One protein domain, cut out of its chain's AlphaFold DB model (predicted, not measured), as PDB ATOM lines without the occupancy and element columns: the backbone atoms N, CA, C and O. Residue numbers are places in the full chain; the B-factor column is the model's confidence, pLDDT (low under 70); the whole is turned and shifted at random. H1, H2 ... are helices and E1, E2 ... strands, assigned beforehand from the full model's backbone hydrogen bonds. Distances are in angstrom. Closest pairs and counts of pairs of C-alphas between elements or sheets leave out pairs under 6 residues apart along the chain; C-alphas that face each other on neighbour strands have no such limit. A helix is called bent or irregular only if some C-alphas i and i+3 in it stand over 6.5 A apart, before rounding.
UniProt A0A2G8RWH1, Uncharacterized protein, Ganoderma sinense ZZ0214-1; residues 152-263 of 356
ATOM      1  N   MET A 152      89.330 102.971 120.660       41.88
ATOM      2  CA  MET A 152      90.524 102.222 121.084       41.88
ATOM      3  C   MET A 152      91.387 101.648 119.953       41.88
ATOM      4  O   MET A 152      92.582 101.441 120.147       41.88
ATOM      5  N   ALA A 153      90.829 101.465 118.754       38.62
ATOM      6  CA  ALA A 153      91.591 101.002 117.595       38.62
ATOM      7  C   ALA A 153      92.382 102.120 116.887       38.62
ATOM      8  O   ALA A 153      93.228 101.818 116.048       38.62
ATOM      9  N   ARG A 154      92.112 103.405 117.180       39.78
ATOM     10  CA  ARG A 154      92.612 104.508 116.342       39.78
ATOM     11  C   ARG A 154      93.800 105.285 116.900       39.78
ATOM     12  O   ARG A 154      94.595 105.748 116.093       39.78
ATOM     13  N   ASP A 155      93.970 105.384 118.222       38.56
ATOM     14  CA  ASP A 155      94.812 106.472 118.750       38.56
ATOM     15  C   ASP A 155      96.003 106.118 119.647       38.56
ATOM     16  O   ASP A 155      96.769 107.030 119.957       38.56
ATOM     17  N   ARG A 156      96.238 104.875 120.096       43.62
ATOM     18  CA  ARG A 156      97.379 104.621 121.009       43.62
ATOM     19  C   ARG A 156      98.039 103.262 120.804       43.62
ATOM     20  O   ARG A 156      97.692 102.288 121.466       43.62
ATOM     21  N   CYS A 157      99.067 103.221 119.955       44.84
ATOM     22  CA  CYS A 157     100.129 102.223 120.091       44.84
ATOM     23  C   CYS A 157     100.717 102.371 121.500       44.84
ATOM     24  O   CYS A 157     101.276 103.420 121.820       44.84
ATOM     25  N   GLN A 158     100.631 101.343 122.344       55.12
ATOM     26  CA  GLN A 158     101.345 101.328 123.629       55.12
ATOM     27  C   GLN A 158     102.824 100.951 123.437       55.12
ATOM     28  O   GLN A 158     103.505 100.550 124.378       55.12
ATOM     29  N   THR A 159     103.348 101.065 122.214       47.62
ATOM     30  CA  THR A 159     104.763 100.838 121.955       47.62
ATOM     31  C   THR A 159     105.597 101.964 122.574       47.62
ATOM     32  O   THR A 159     105.161 103.119 122.626       47.62
ATOM     33  N   PRO A 160     106.806 101.672 123.075       42.78
ATOM     34  CA  PRO A 160     107.585 102.666 123.797       42.78
ATOM     35  C   PRO A 160     108.109 103.782 122.882       42.78
ATOM     36  O   PRO A 160     109.100 103.582 122.193       42.78
ATOM     37  N   ASN A 161     107.488 104.968 122.903       41.66
ATOM     38  CA  ASN A 161     108.021 106.247 122.389       41.66
ATOM     39  C   ASN A 161     108.756 106.212 121.025       41.66
ATOM     40  O   ASN A 161     109.644 107.031 120.767       41.66
ATOM     41  N   THR A 162     108.394 105.305 120.120       42.59
ATOM     42  CA  THR A 162     108.849 105.346 118.728       42.59
ATOM     43  C   THR A 162     107.937 106.292 117.962       42.59
ATOM     44  O   THR A 162     106.719 106.197 118.092       42.59
ATOM     45  N   SER A 163     108.510 107.215 117.182       41.56
ATOM     46  CA  SER A 163     107.761 108.118 116.300       41.56
ATOM     47  C   SER A 163     106.708 107.329 115.518       41.56
ATOM     48  O   SER A 163     107.079 106.444 114.750       41.56
ATOM     49  N   TYR A 164     105.433 107.634 115.761       42.88
ATOM     50  CA  TYR A 164     104.287 107.018 115.100       42.88
ATOM     51  C   TYR A 164     104.477 107.079 113.582       42.88
ATOM     52  O   TYR A 164     104.501 108.164 112.999       42.88
ATOM     53  N   ASP A 165     104.665 105.918 112.961       46.69
ATOM     54  CA  ASP A 165     104.634 105.763 111.516       46.69
ATOM     55  C   ASP A 165     103.296 105.084 111.175       46.69
ATOM     56  O   ASP A 165     103.097 103.918 111.525       46.69
ATOM     57  N   PRO A 166     102.353 105.810 110.549       48.75
ATOM     58  CA  PRO A 166     101.011 105.312 110.248       48.75
ATOM     59  C   PRO A 166     100.985 104.152 109.238       48.75
ATOM     60  O   PRO A 166      99.905 103.655 108.931       48.75
ATOM     61  N   SER A 167     102.134 103.727 108.702       48.12
ATOM     62  CA  SER A 167     102.236 102.561 107.817       48.12
ATOM     63  C   SER A 167     102.268 101.209 108.543       48.12
ATOM     64  O   SER A 167     102.112 100.180 107.888       48.12
ATOM     65  N   PHE A 168     102.439 101.180 109.871       53.47
ATOM     66  CA  PHE A 168     102.447  99.929 110.635       53.47
ATOM     67  C   PHE A 168     101.051  99.571 111.153       53.47
ATOM     68  O   PHE A 168     100.390 100.372 111.816       53.47
ATOM     69  N   THR A 169     100.618  98.341 110.878       62.41
ATOM     70  CA  THR A 169      99.410  97.752 111.462       62.41
ATOM     71  C   THR A 169      99.629  97.462 112.947       62.41
ATOM     72  O   THR A 169     100.731  97.112 113.382       62.41
ATOM     73  N   ASN A 170      98.571  97.646 113.736       70.62
ATOM     74  CA  ASN A 170      98.540  97.291 115.148       70.62
ATOM     75  C   ASN A 170      97.598  96.112 115.348       70.62
ATOM     76  O   ASN A 170      96.504  96.115 114.787       70.62
ATOM     77  N   ASP A 171      97.992  95.185 116.214       80.56
ATOM     78  CA  ASP A 171      97.190  94.031 116.598       80.56
ATOM     79  C   ASP A 171      96.893  94.032 118.100       80.56
ATOM     80  O   ASP A 171      97.554  94.703 118.905       80.56
ATOM     81  N   ILE A 172      95.869  93.263 118.475       83.25
ATOM     82  CA  ILE A 172      95.391  93.133 119.851       83.25
ATOM     83  C   ILE A 172      96.046  91.911 120.502       83.25
ATOM     84  O   ILE A 172      95.817  90.767 120.104       83.25
ATOM     85  N   GLY A 173      96.864  92.163 121.521       85.25
ATOM     86  CA  GLY A 173      97.484  91.149 122.365       85.25
ATOM     87  C   GLY A 173      96.653  90.890 123.616       85.25
ATOM     88  O   GLY A 173      96.463  91.804 124.416       85.25
ATOM     89  N   ALA A 174      96.202  89.653 123.822       92.19
ATOM     90  CA  ALA A 174      95.554  89.257 125.072       92.19
ATOM     91  C   ALA A 174      96.589  88.893 126.145       92.19
ATOM     92  O   ALA A 174      97.527  88.128 125.890       92.19
ATOM     93  N   PHE A 175      96.417  89.421 127.357       95.75
ATOM     94  CA  PHE A 175      97.283  89.115 128.490       95.75
ATOM     95  C   PHE A 175      97.094  87.664 128.951       95.75
ATOM     96  O   PHE A 175      98.056  86.892 128.949       95.75
ATOM     97  N   VAL A 176      95.852  87.283 129.261       95.94
ATOM     98  CA  VAL A 176      95.426  85.889 129.429       95.94
ATOM     99  C   VAL A 176      94.882  85.387 128.091       95.94
ATOM    100  O   VAL A 176      93.861  85.907 127.628       95.94
ATOM    101  N   PRO A 177      95.533  84.406 127.443       93.25
ATOM    102  CA  PRO A 177      95.071  83.891 126.160       93.25
ATOM    103  C   PRO A 177      93.690  83.223 126.266       93.25
ATOM    104  O   PRO A 177      93.425  82.544 127.259       93.25
ATOM    105  N   PRO A 178      92.847  83.289 125.219       91.25
ATOM    106  CA  PRO A 178      91.567  82.572 125.183       91.25
ATOM    107  C   PRO A 178      91.687  81.056 125.408       91.25
ATOM    108  O   PRO A 178      90.789  80.442 125.980       91.25
ATOM    109  N   ALA A 179      92.814  80.454 125.006       93.00
ATOM    110  CA  ALA A 179      93.107  79.038 125.238       93.00
ATOM    111  C   ALA A 179      93.139  78.663 126.735       93.00
ATOM    112  O   ALA A 179      92.867  77.519 127.091       93.00
ATOM    113  N   GLU A 180      93.395  79.635 127.615       95.88
ATOM    114  CA  GLU A 180      93.493  79.456 129.066       95.88
ATOM    115  C   GLU A 180      92.173  79.769 129.796       95.88
ATOM    116  O   GLU A 180      92.167  80.055 130.993       95.88
ATOM    117  N   VAL A 181      91.025  79.707 129.104       94.12
ATOM    118  CA  VAL A 181      89.706  80.007 129.701       94.12
ATOM    119  C   VAL A 181      89.349  79.101 130.890       94.12
ATOM    120  O   VAL A 181      88.697  79.555 131.827       94.12
ATOM    121  N   ASP A 182      89.818  77.847 130.915       95.62
ATOM    122  CA  ASP A 182      89.593  76.948 132.063       95.62
ATOM    123  C   ASP A 182      90.307  77.466 133.314       95.62
ATOM    124  O   ASP A 182      89.727  77.511 134.399       95.62
ATOM    125  N   TRP A 183      91.567  77.884 133.150       97.38
ATOM    126  CA  TRP A 183      92.364  78.478 134.216       97.38
ATOM    127  C   TRP A 183      91.777  79.821 134.656       97.38
ATOM    128  O   TRP A 183      91.667  80.073 135.856       97.38
ATOM    129  N   PHE A 184      91.344  80.648 133.702       96.12
ATOM    130  CA  PHE A 184      90.702  81.937 133.962       96.12
ATOM    131  C   PHE A 184      89.460  81.776 134.848       96.12
ATOM    132  O   PHE A 184      89.321  82.476 135.850       96.12
ATOM    133  N   ASN A 185      88.584  80.826 134.507       94.00
ATOM    134  CA  ASN A 185      87.361  80.558 135.263       94.00
ATOM    135  C   ASN A 185      87.670  79.994 136.654       94.00
ATOM    136  O   ASN A 185      87.107  80.453 137.644       94.00
ATOM    137  N   ALA A 186      88.592  79.032 136.737       95.81
ATOM    138  CA  ALA A 186      88.971  78.394 137.996       95.81
ATOM    139  C   ALA A 186      89.634  79.351 139.000       95.81
ATOM    140  O   ALA A 186      89.536  79.126 140.202       95.81
ATOM    141  N   ASN A 187      90.295  80.403 138.512       96.38
ATOM    142  CA  ASN A 187      90.915  81.447 139.331       96.38
ATOM    143  C   ASN A 187      90.055  82.716 139.425       96.38
ATOM    144  O   ASN A 187      90.552  83.775 139.792       96.38
ATOM    145  N   GLU A 188      88.773  82.629 139.057       94.88
ATOM    146  CA  GLU A 188      87.793  83.708 139.215       94.88
ATOM    147  C   GLU A 188      88.255  85.049 138.612       94.88
ATOM    148  O   GLU A 188      87.945  86.134 139.112       94.88
ATOM    149  N   MET A 189      89.005  84.979 137.507       95.12
ATOM    150  CA  MET A 189      89.649  86.144 136.895       95.12
ATOM    151  C   MET A 189      88.642  87.150 136.321       95.12
ATOM    152  O   MET A 189      88.981  88.320 136.153       95.12
ATOM    153  N   TYR A 190      87.385  86.734 136.118       93.06
ATOM    154  CA  TYR A 190      86.259  87.600 135.744       93.06
ATOM    155  C   TYR A 190      86.027  88.756 136.732       93.06
ATOM    156  O   TYR A 190      85.420  89.761 136.377       93.06
ATOM    157  N   ARG A 191      86.517  88.652 137.976       94.25
ATOM    158  CA  ARG A 191      86.454  89.733 138.978       94.25
ATOM    159  C   ARG A 191      87.257  90.970 138.587       94.25
ATOM    160  O   ARG A 191      87.026  92.042 139.140       94.25
ATOM    161  N   TYR A 192      88.220  90.805 137.686       93.56
ATOM    162  CA  TYR A 192      89.062  91.880 137.171       93.56
ATOM    163  C   TYR A 192      88.611  92.374 135.801       93.56
ATOM    164  O   TYR A 192      89.217  93.300 135.261       93.56
ATOM    165  N   SER A 193      87.563  91.760 135.251       90.56
ATOM    166  CA  SER A 193      87.032  92.109 133.949       90.56
ATOM    167  C   SER A 193      86.223  93.392 133.979       90.56
ATOM    168  O   SER A 193      85.506  93.662 134.942       90.56
ATOM    169  N   ALA A 194      86.303  94.166 132.894       85.81
ATOM    170  CA  ALA A 194      85.402  95.298 132.697       85.81
ATOM    171  C   ALA A 194      83.966  94.815 132.426       85.81
ATOM    172  O   ALA A 194      83.004  95.438 132.874       85.81
ATOM    173  N   ASP A 195      83.840  93.677 131.738       82.19
ATOM    174  CA  ASP A 195      82.593  92.945 131.530       82.19
ATOM    175  C   ASP A 195      82.792  91.466 131.891       82.19
ATOM    176  O   ASP A 195      83.429  90.703 131.162       82.19
ATOM    177  N   ALA A 196      82.233  91.050 133.029       77.94
ATOM    178  CA  ALA A 196      82.345  89.677 133.515       77.94
ATOM    179  C   ALA A 196      81.675  88.644 132.585       77.94
ATOM    180  O   ALA A 196      82.041  87.469 132.633       77.94
ATOM    181  N   ALA A 197      80.722  89.052 131.736       77.31
ATOM    182  CA  ALA A 197      80.025  88.153 130.814       77.31
ATOM    183  C   ALA A 197      80.805  87.904 129.509       77.31
ATOM    184  O   ALA A 197      80.590  86.885 128.850       77.31
ATOM    185  N   ALA A 198      81.729  88.798 129.144       72.00
ATOM    186  CA  ALA A 198      82.473  88.739 127.885       72.00
ATOM    187  C   ALA A 198      83.519  87.602 127.833       72.00
ATOM    188  O   ALA A 198      83.901  87.149 126.748       72.00
ATOM    189  N   GLY A 199      83.967  87.115 128.997       77.50
ATOM    190  CA  GLY A 199      85.057  86.143 129.122       77.50
ATOM    191  C   GLY A 199      86.436  86.725 128.758       77.50
ATOM    192  O   GLY A 199      86.538  87.878 128.338       77.50
ATOM    193  N   PRO A 200      87.529  85.938 128.864       81.31
ATOM    194  CA  PRO A 200      88.891  86.445 128.642       81.31
ATOM    195  C   PRO A 200      89.120  86.961 127.220       81.31
ATOM    196  O   PRO A 200      90.010  87.776 126.983       81.31
ATOM    197  N   ALA A 201      88.350  86.454 126.260       77.50
ATOM    198  CA  ALA A 201      88.565  86.727 124.855       77.50
ATOM    199  C   ALA A 201      88.063  88.094 124.409       77.50
ATOM    200  O   ALA A 201      88.543  88.503 123.370       77.50
ATOM    201  N   ASN A 202      87.146  88.753 125.135       78.00
ATOM    202  CA  ASN A 202      86.428  89.957 124.684       78.00
ATOM    203  C   ASN A 202      86.450  91.114 125.701       78.00
ATOM    204  O   ASN A 202      85.606  92.005 125.657       78.00
ATOM    205  N   ASP A 203      87.395  91.087 126.637       83.81
ATOM    206  CA  ASP A 203      87.446  92.025 127.751       83.81
ATOM    207  C   ASP A 203      88.569  93.060 127.560       83.81
ATOM    208  O   ASP A 203      89.747  92.681 127.542       83.81
ATOM    209  N   PRO A 204      88.250  94.367 127.462       87.00
ATOM    210  CA  PRO A 204      89.253  95.415 127.280       87.00
ATOM    211  C   PRO A 204      90.258  95.496 128.432       87.00
ATOM    212  O   PRO A 204      91.386  95.947 128.220       87.00
ATOM    213  N   ALA A 205      89.909  95.009 129.627       90.62
ATOM    214  CA  ALA A 205      90.850  94.939 130.737       90.62
ATOM    215  C   ALA A 205      91.974  93.910 130.509       90.62
ATOM    216  O   ALA A 205      93.068  94.064 131.061       90.62
ATOM    217  N   ASN A 206      91.734  92.893 129.673       93.62
ATOM    218  CA  ASN A 206      92.651  91.794 129.367       93.62
ATOM    219  C   ASN A 206      93.451  92.009 128.064       93.62
ATOM    220  O   ASN A 206      94.132  91.094 127.594       93.62
ATOM    221  N   TRP A 207      93.410  93.201 127.465       89.38
ATOM    222  CA  TRP A 207      94.012  93.456 126.154       89.38
ATOM    223  C   TRP A 207      95.035  94.589 126.139       89.38
ATOM    224  O   TRP A 207      94.966  95.552 126.895       89.38
ATOM    225  N   THR A 208      95.972  94.508 125.198       89.06
ATOM    226  CA  THR A 208      96.887  95.594 124.843       89.06
ATOM    227  C   THR A 208      97.010  95.721 123.331       89.06
ATOM    228  O   THR A 208      96.882  94.740 122.604       89.06
ATOM    229  N   THR A 209      97.328  96.920 122.852       84.69
ATOM    230  CA  THR A 209      97.595  97.178 121.432       84.69
ATOM    231  C   THR A 209      99.099  97.229 121.195       84.69
ATOM    232  O   THR A 209      99.798  98.046 121.804       84.69
ATOM    233  N   LEU A 210      99.600  96.373 120.304       85.12
ATOM    234  CA  LEU A 210     101.017  96.267 119.950       85.12
ATOM    235  C   LEU A 210     101.209  96.390 118.438       85.12
ATOM    236  O   LEU A 210     100.295  96.116 117.666       85.12
ATOM    237  N   ARG A 211     102.417  96.776 118.014       84.06
ATOM    238  CA  ARG A 211     102.814  96.688 116.601       84.06
ATOM    239  C   ARG A 211     102.763  95.215 116.174       84.06
ATOM    240  O   ARG A 211     103.174  94.362 116.962       84.06
ATOM    241  N   THR A 212     102.275  94.920 114.970       81.88
ATOM    242  CA  THR A 212     102.081  93.537 114.485       81.88
ATOM    243  C   THR A 212     103.326  92.656 114.640       81.88
ATOM    244  O   THR A 212     103.247  91.543 115.131       81.88
ATOM    245  N   ASP A 213     104.519  93.147 114.323       82.12
ATOM    246  CA  ASP A 213     105.771  92.389 114.497       82.12
ATOM    247  C   ASP A 213     106.157  92.140 115.972       82.12
ATOM    248  O   ASP A 213     106.841  91.167 116.291       82.12
ATOM    249  N   ILE A 214     105.707  93.001 116.891       88.12
ATOM    250  CA  ILE A 214     105.906  92.851 118.338       88.12
ATOM    251  C   ILE A 214     104.900  91.849 118.922       88.12
ATOM    252  O   ILE A 214     105.191  91.209 119.936       88.12
ATOM    253  N   ILE A 215     103.728  91.670 118.307       88.31
ATOM    254  CA  ILE A 215     102.713  90.760 118.845       88.31
ATOM    255  C   ILE A 215     103.166  89.297 118.798       88.31
ATOM    256  O   ILE A 215     102.943  88.549 119.749       88.31
ATOM    257  N   ASP A 216     103.894  88.910 117.751       89.69
ATOM    258  CA  ASP A 216     104.409  87.551 117.595       89.69
ATOM    259  C   ASP A 216     105.411  87.209 118.698       89.69
ATOM    260  O   ASP A 216     105.353  86.140 119.311       89.69
ATOM    261  N   ILE A 217     106.330  88.132 118.989       93.81
ATOM    262  CA  ILE A 217     107.318  87.957 120.061       93.81
ATOM    263  C   ILE A 217     106.671  88.064 121.446       93.81
ATOM    264  O   ILE A 217     107.094  87.369 122.371       93.81
ATOM    265  N   PHE A 218     105.606  88.865 121.584       93.12
ATOM    266  CA  PHE A 218     104.790  88.886 122.790       93.12
ATOM    267  C   PHE A 218     104.218  87.494 123.028       93.12
ATOM    268  O   PHE A 218     104.496  86.930 124.082       93.12
ATOM    269  N   TYR A 219     103.519  86.894 122.055       93.75
ATOM    270  CA  TYR A 219     102.930  85.557 122.185       93.75
ATOM    271  C   TYR A 219     103.955  84.438 122.387       93.75
ATOM    272  O   TYR A 219     103.640  83.505 123.118       93.75
ATOM    273  N   LYS A 220     105.184  84.575 121.872       95.50
ATOM    274  CA  LYS A 220     106.324  83.673 122.146       95.50
ATOM    275  C   LYS A 220     106.948  83.826 123.540       95.50
ATOM    276  O   LYS A 220     107.964  83.198 123.812       95.50
ATOM    277  N   HIS A 221     106.373  84.657 124.411       96.25
ATOM    278  CA  HIS A 221     106.851  84.891 125.782       96.25
ATOM    279  C   HIS A 221     108.234  85.552 125.859       96.25
ATOM    280  O   HIS A 221     108.886  85.502 126.900       96.25
ATOM    281  N   ALA A 222     108.672  86.209 124.780       96.19
ATOM    282  CA  ALA A 222     110.013  86.779 124.692       96.19
ATOM    283  C   ALA A 222     110.235  87.942 125.667       96.19
ATOM    284  O   ALA A 222     111.370  88.230 126.052       96.19
ATOM    285  N   PHE A 223     109.162  88.634 126.059       96.94
ATOM    286  CA  PHE A 223     109.211  89.749 126.996       96.94
ATOM    287  C   PHE A 223     107.951  89.843 127.863       96.94
ATOM    288  O   PHE A 223     106.905  89.269 127.557       96.94
ATOM    289  N   VAL A 224     108.056  90.630 128.932       97.38
ATOM    290  CA  VAL A 224     106.971  90.955 129.865       97.38
ATOM    291  C   VAL A 224     106.906  92.456 130.128       97.38
ATOM    292  O   VAL A 224     107.914  93.157 130.007       97.38
ATOM    293  N   PHE A 225     105.732  92.946 130.526       95.88
ATOM    294  CA  PHE A 225     105.615  94.241 131.190       95.88
ATOM    295  C   PHE A 225     105.772  94.021 132.685       95.88
ATOM    296  O   PHE A 225     105.014  93.259 133.279       95.88
ATOM    297  N   TYR A 226     106.767  94.667 133.276       94.75
ATOM    298  CA  TYR A 226     107.077  94.512 134.685       94.75
ATOM    299  C   TYR A 226     107.090  95.879 135.376       94.75
ATOM    300  O   TYR A 226     107.705  96.816 134.852       94.75
ATOM    301  N   PRO A 227     106.426  96.013 136.531       91.75
ATOM    302  CA  PRO A 227     106.408  97.239 137.304       91.75
ATOM    303  C   PRO A 227     107.738  97.408 138.034       91.75
ATOM    304  O   PRO A 227     108.150  96.571 138.838       91.75
ATOM    305  N   THR A 228     108.423  98.513 137.778       79.12
ATOM    306  CA  THR A 228     109.552  98.936 138.612       79.12
ATOM    307  C   THR A 228     109.098 100.144 139.408       79.12
ATOM    308  O   THR A 228     108.366 100.945 138.839       79.12
ATOM    309  N   GLY A 229     109.472 100.226 140.693       64.75
ATOM    310  CA  GLY A 229     108.944 101.171 141.693       64.75
ATOM    311  C   GLY A 229     108.440 102.508 141.135       64.75
ATOM    312  O   GLY A 229     109.088 103.081 140.270       64.75
ATOM    313  N   ASP A 230     107.286 102.953 141.648       68.00
ATOM    314  CA  ASP A 230     106.482 104.128 141.235       68.00
ATOM    315  C   ASP A 230     105.256 103.816 140.348       68.00
ATOM    316  O   ASP A 230     104.584 104.718 139.853       68.00
ATOM    317  N   GLY A 231     104.900 102.535 140.181       71.19
ATOM    318  CA  GLY A 231     103.712 102.114 139.417       71.19
ATOM    319  C   GLY A 231     103.891 102.194 137.895       71.19
ATOM    320  O   GLY A 231     102.951 101.957 137.132       71.19
ATOM    321  N   GLU A 232     105.099 102.505 137.432       83.25
ATOM    322  CA  GLU A 232     105.446 102.513 136.017       83.25
ATOM    323  C   GLU A 232     105.840 101.114 135.547       83.25
ATOM    324  O   GLU A 232     106.563 100.382 136.223       83.25
ATOM    325  N   HIS A 233     105.374 100.747 134.356       89.50
ATOM    326  CA  HIS A 233     105.696  99.468 133.743       89.50
ATOM    327  C   HIS A 233     106.805  99.639 132.712       89.50
ATOM    328  O   HIS A 233     106.858 100.624 131.972       89.50
ATOM    329  N   PHE A 234     107.677  98.644 132.636       91.56
ATOM    330  CA  PHE A 234     108.787  98.588 131.699       91.56
ATOM    331  C   PHE A 234     108.790  97.250 130.971       91.56
ATOM    332  O   PHE A 234     108.360  96.232 131.508       91.56
ATOM    333  N   VAL A 235     109.296  97.245 129.744       94.31
ATOM    334  CA  VAL A 235     109.465  96.021 128.959       94.31
ATOM    335  C   VAL A 235     110.738  95.301 129.396       94.31
ATOM    336  O   VAL A 235     111.825  95.868 129.314       94.31
ATOM    337  N   TYR A 236     110.638  94.038 129.796       95.50
ATOM    338  CA  TYR A 236     111.792  93.189 130.086       95.50
ATOM    339  C   TYR A 236     111.789  91.963 129.188       95.50
ATOM    340  O   TYR A 236     110.877  91.146 129.249       95.50
ATOM    341  N   PHE A 237     112.833  91.839 128.373       96.38
ATOM    342  CA  PHE A 237     113.094  90.636 127.585       96.38
ATOM    343  C   PHE A 237     113.624  89.520 128.478       96.38
ATOM    344  O   PHE A 237     114.488  89.758 129.324       96.38
ATOM    345  N   LEU A 238     113.098  88.319 128.262       96.94
ATOM    346  CA  LEU A 238     113.424  87.104 128.997       96.94
ATOM    347  C   LEU A 238     114.270  86.125 128.167       96.94
ATOM    348  O   LEU A 238     114.770  85.148 128.715       96.94
ATOM    349  N   ASP A 239     114.462  86.395 126.872       93.88
ATOM    350  CA  ASP A 239     115.262  85.575 125.961       93.88
ATOM    351  C   ASP A 239     116.335  86.376 125.206       93.88
ATOM    352  O   ASP A 239     116.380  87.610 125.232       93.88
ATOM    353  N   THR A 240     117.215  85.644 124.519       92.19
ATOM    354  CA  THR A 240     118.219  86.184 123.589       92.19
ATOM    355  C   THR A 240     117.910  85.862 122.127       92.19
ATOM    356  O   THR A 240     118.750  86.102 121.263       92.19
ATOM    357  N   ALA A 241     116.749  85.286 121.817       93.38
ATOM    358  CA  ALA A 241     116.362  84.989 120.439       93.38
ATOM    359  C   ALA A 241     115.967  86.272 119.685       93.38
ATOM    360  O   ALA A 241     116.106  86.350 118.466       93.38
ATOM    361  N   HIS A 242     115.540  87.302 120.419       92.25
ATOM    362  CA  HIS A 242     114.999  88.542 119.864       92.25
ATOM    363  C   HIS A 242     115.868  89.772 120.191       92.25
ATOM    364  O   HIS A 242     115.349  90.833 120.538       92.25
ATOM    365  N   LEU A 243     117.200  89.655 120.078       90.06
ATOM    366  CA  LEU A 243     118.149  90.713 120.478       90.06
ATOM    367  C   LEU A 243     117.920  92.068 119.797       90.06
ATOM    368  O   LEU A 243     118.124  93.095 120.435       90.06
ATOM    369  N   SER A 244     117.488  92.099 118.533       88.19
ATOM    370  CA  SER A 244     117.181  93.358 117.838       88.19
ATOM    371  C   SER A 244     116.040  94.119 118.518       88.19
ATOM    372  O   SER A 244     116.148  95.322 118.740       88.19
ATOM    373  N   TYR A 245     114.983  93.406 118.915       89.50
ATOM    374  CA  TYR A 245     113.862  93.967 119.663       89.50
ATOM    375  C   TYR A 245     114.260  94.314 121.096       89.50
ATOM    376  O   TYR A 245     113.881  95.373 121.593       89.50
ATOM    377  N   ALA A 246     115.067  93.473 121.747       90.25
ATOM    378  CA  ALA A 246     115.599  93.775 123.070       90.25
ATOM    379  C   ALA A 246     116.446  95.057 123.053       90.25
ATOM    380  O   ALA A 246     116.300  95.896 123.939       90.25
ATOM    381  N   ALA A 247     117.262  95.271 122.019       86.88
ATOM    382  CA  ALA A 247     118.064  96.481 121.874       86.88
ATOM    383  C   ALA A 247     117.223  97.761 121.727       86.88
ATOM    384  O   ALA A 247     117.663  98.848 122.106       86.88
ATOM    385  N   GLU A 248     116.007  97.652 121.196       84.38
ATOM    386  CA  GLU A 248     115.107  98.791 121.036       84.38
ATOM    387  C   GLU A 248     114.226  99.013 122.276       84.38
ATOM    388  O   GLU A 248     114.085 100.149 122.751       84.38
ATOM    389  N   TYR A 249     113.669  97.926 122.817       89.06
ATOM    390  CA  TYR A 249     112.556  97.957 123.764       89.06
ATOM    391  C   TYR A 249     112.906  97.531 125.191       89.06
ATOM    392  O   TYR A 249     112.176  97.907 126.106       89.06
ATOM    393  N   HIS A 250     113.996  96.799 125.436       90.69
ATOM    394  CA  HIS A 250     114.347  96.375 126.795       90.69
ATOM    395  C   HIS A 250     114.544  97.592 127.715       90.69
ATOM    396  O   HIS A 250     115.245  98.547 127.379       90.69
ATOM    397  N   ARG A 251     113.907  97.560 128.890       88.94
ATOM    398  CA  ARG A 251     113.839  98.648 129.879       88.94
ATOM    399  C   ARG A 251     113.297  99.962 129.327       88.94
ATOM    400  O   ARG A 251     113.563 101.032 129.876       88.94
ATOM    401  N   ARG A 252     112.492  99.907 128.268       88.25
ATOM    402  CA  ARG A 252     111.674 101.048 127.877       88.25
ATOM    403  C   ARG A 252     110.390 101.058 128.688       88.25
ATOM    404  O   ARG A 252     109.737 100.028 128.846       88.25
ATOM    405  N   ARG A 253     110.037 102.245 129.172       88.12
ATOM    406  CA  ARG A 253     108.755 102.503 129.821       88.12
ATOM    407  C   ARG A 253     107.615 102.239 128.840       88.12
ATOM    408  O   ARG A 253     107.663 102.704 127.702       88.12
ATOM    409  N   VAL A 254     106.585 101.551 129.314       86.94
ATOM    410  CA  VAL A 254     105.312 101.352 128.623       86.94
ATOM    411  C   VAL A 254     104.200 102.048 129.404       86.94
ATOM    412  O   VAL A 254     104.152 102.006 130.632       86.94
ATOM    413  N   ASN A 255     103.299 102.710 128.680       85.25
ATOM    414  CA  ASN A 255     102.115 103.329 129.263       85.25
ATOM    415  C   ASN A 255     100.918 102.413 129.011       85.25
ATOM    416  O   ASN A 255     100.280 102.498 127.962       85.25
ATOM    417  N   LEU A 256     100.641 101.534 129.975       86.75
ATOM    418  CA  LEU A 256      99.464 100.673 129.929       86.75
ATOM    419  C   LEU A 256      98.189 101.509 130.044       86.75
ATOM    420  O   LEU A 256      98.127 102.451 130.842       86.75
ATOM    421  N   HIS A 257      97.168 101.168 129.255       86.44
ATOM    422  CA  HIS A 257      95.881 101.858 129.311       86.44
ATOM    423  C   HIS A 257      95.265 101.771 130.718       86.44
ATOM    424  O   HIS A 257      95.484 100.802 131.449       86.44
ATOM    425  N   ALA A 258      94.493 102.787 131.110       84.62
ATOM    426  CA  ALA A 258      93.882 102.853 132.439       84.62
ATOM    427  C   ALA A 258      92.852 101.735 132.684       84.62
ATOM    428  O   ALA A 258      92.633 101.354 133.824       84.62
ATOM    429  N   GLU A 259      92.244 101.216 131.614       86.56
ATOM    430  CA  GLU A 259      91.267 100.119 131.682       86.56
ATOM    431  C   GLU A 259      91.912  98.735 131.769       86.56
ATOM    432  O   GLU A 259      91.255  97.804 132.217       86.56
ATOM    433  N   VAL A 260      93.188  98.590 131.387       90.56
ATOM    434  CA  VAL A 260      93.911  97.328 131.587       90.56
ATOM    435  C   VAL A 260      93.961  97.045 133.079       90.56
ATOM    436  O   VAL A 260      94.362  97.926 133.836       90.56
ATOM    437  N   ALA A 261      93.607  95.839 133.516       93.38
ATOM    438  CA  ALA A 261      93.695  95.487 134.928       93.38
ATOM    439  C   ALA A 261      95.084  94.917 135.257       93.38
ATOM    440  O   ALA A 261      95.570  94.007 134.581       93.38
ATOM    441  N   ASP A 262      95.714  95.406 136.330       94.69
ATOM    442  CA  ASP A 262      97.025  94.912 136.791       94.69
ATOM    443  C   ASP A 262      97.063  93.385 137.008       94.69
ATOM    444  O   ASP A 262      98.065  92.763 136.650       94.69
ATOM    445  N   PRO A 263      95.986  92.735 137.502       96.88
ATOM    446  CA  PRO A 263      95.916  91.279 137.590       96.88
ATOM    447  C   PRO A 263      96.104  90.551 136.255       96.88
ATOM    448  O   PRO A 263      96.728  89.492 136.234       96.88
TER     449      PRO A 263
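Overview. This is residues 152 to 263 of the 356 residues of an uncharacterized protein of Ganoderma sinense ZZ0214-1 (UniProt A0A2G8RWH1). Two small two-stranded ribbons, E1 with E2 near the middle and the hairpin of E3 and E4 to one side, are joined through H3, which packs on E1; H1 and H2 lie at one end of the longest axis and H4 near the other. Residues 250 to 263 run back from H4 past E4. The 112 printed residues hold four named helices and four named strands, in the order E1 H1 H2 E2 H3 E3 E4 H4; both sheets are antiparallel. The class is mixed, helices and strands, with under half of the residues in named elements. The whole is compact, with a radius of gyration of the C-alphas of 14.4 A and spans of 38 by 30 by 29 A.

Arrangement. E1, residues 170 to 174, and E2, residues 207 to 211, are antiparallel neighbours; N 173 and O 208, 2.8 A apart, are within hydrogen-bond range. H3, residues 212 to 219, comes closest to E1 at the C-alphas of Asn 170 and Thr 212, 5.2 A. E3, residues 223 to 228, and E4, residues 232 to 237, form an antiparallel hairpin, with N 226 and O 234 at 2.8 A. Residues 233 to 234 of E4 also pair, antiparallel, with residues 253 to 254. The closest C-alphas of E4 and H4, residues 243 to 249, are Phe 237 and Ala 246, 6.0 A. H1, residues 178 to 186, and H2, residues 189 to 192, are close but not clearly touching, 7.4 A between the C-alphas of Phe 184 and Tyr 190. Every O i to N i+4 pair is within hydrogen-bond range in H4, 3 of 5 in H1 and 2 of 4 in H3; H2 is too short for one.

Along the chain. E1 begins at C-alpha 170 (98.540, 97.291, 115.148) and H4 ends at C-alpha 249 (112.556, 97.957, 123.764). E4 is 16.5 A long, E3 14.8 A, H1 13.7 A and H3 11.1 A. H1 is irregular, with C-alphas 179 and 182 8.0 A apart.

Size, cuts and confidence. The C-alphas farthest apart, Ser 163 and Ala 186, are 41.3 A apart. The printed part has no cut, and the link from H2 to E2 is long. Residues 152 to 169 and 229 to 230 have pLDDT under 70.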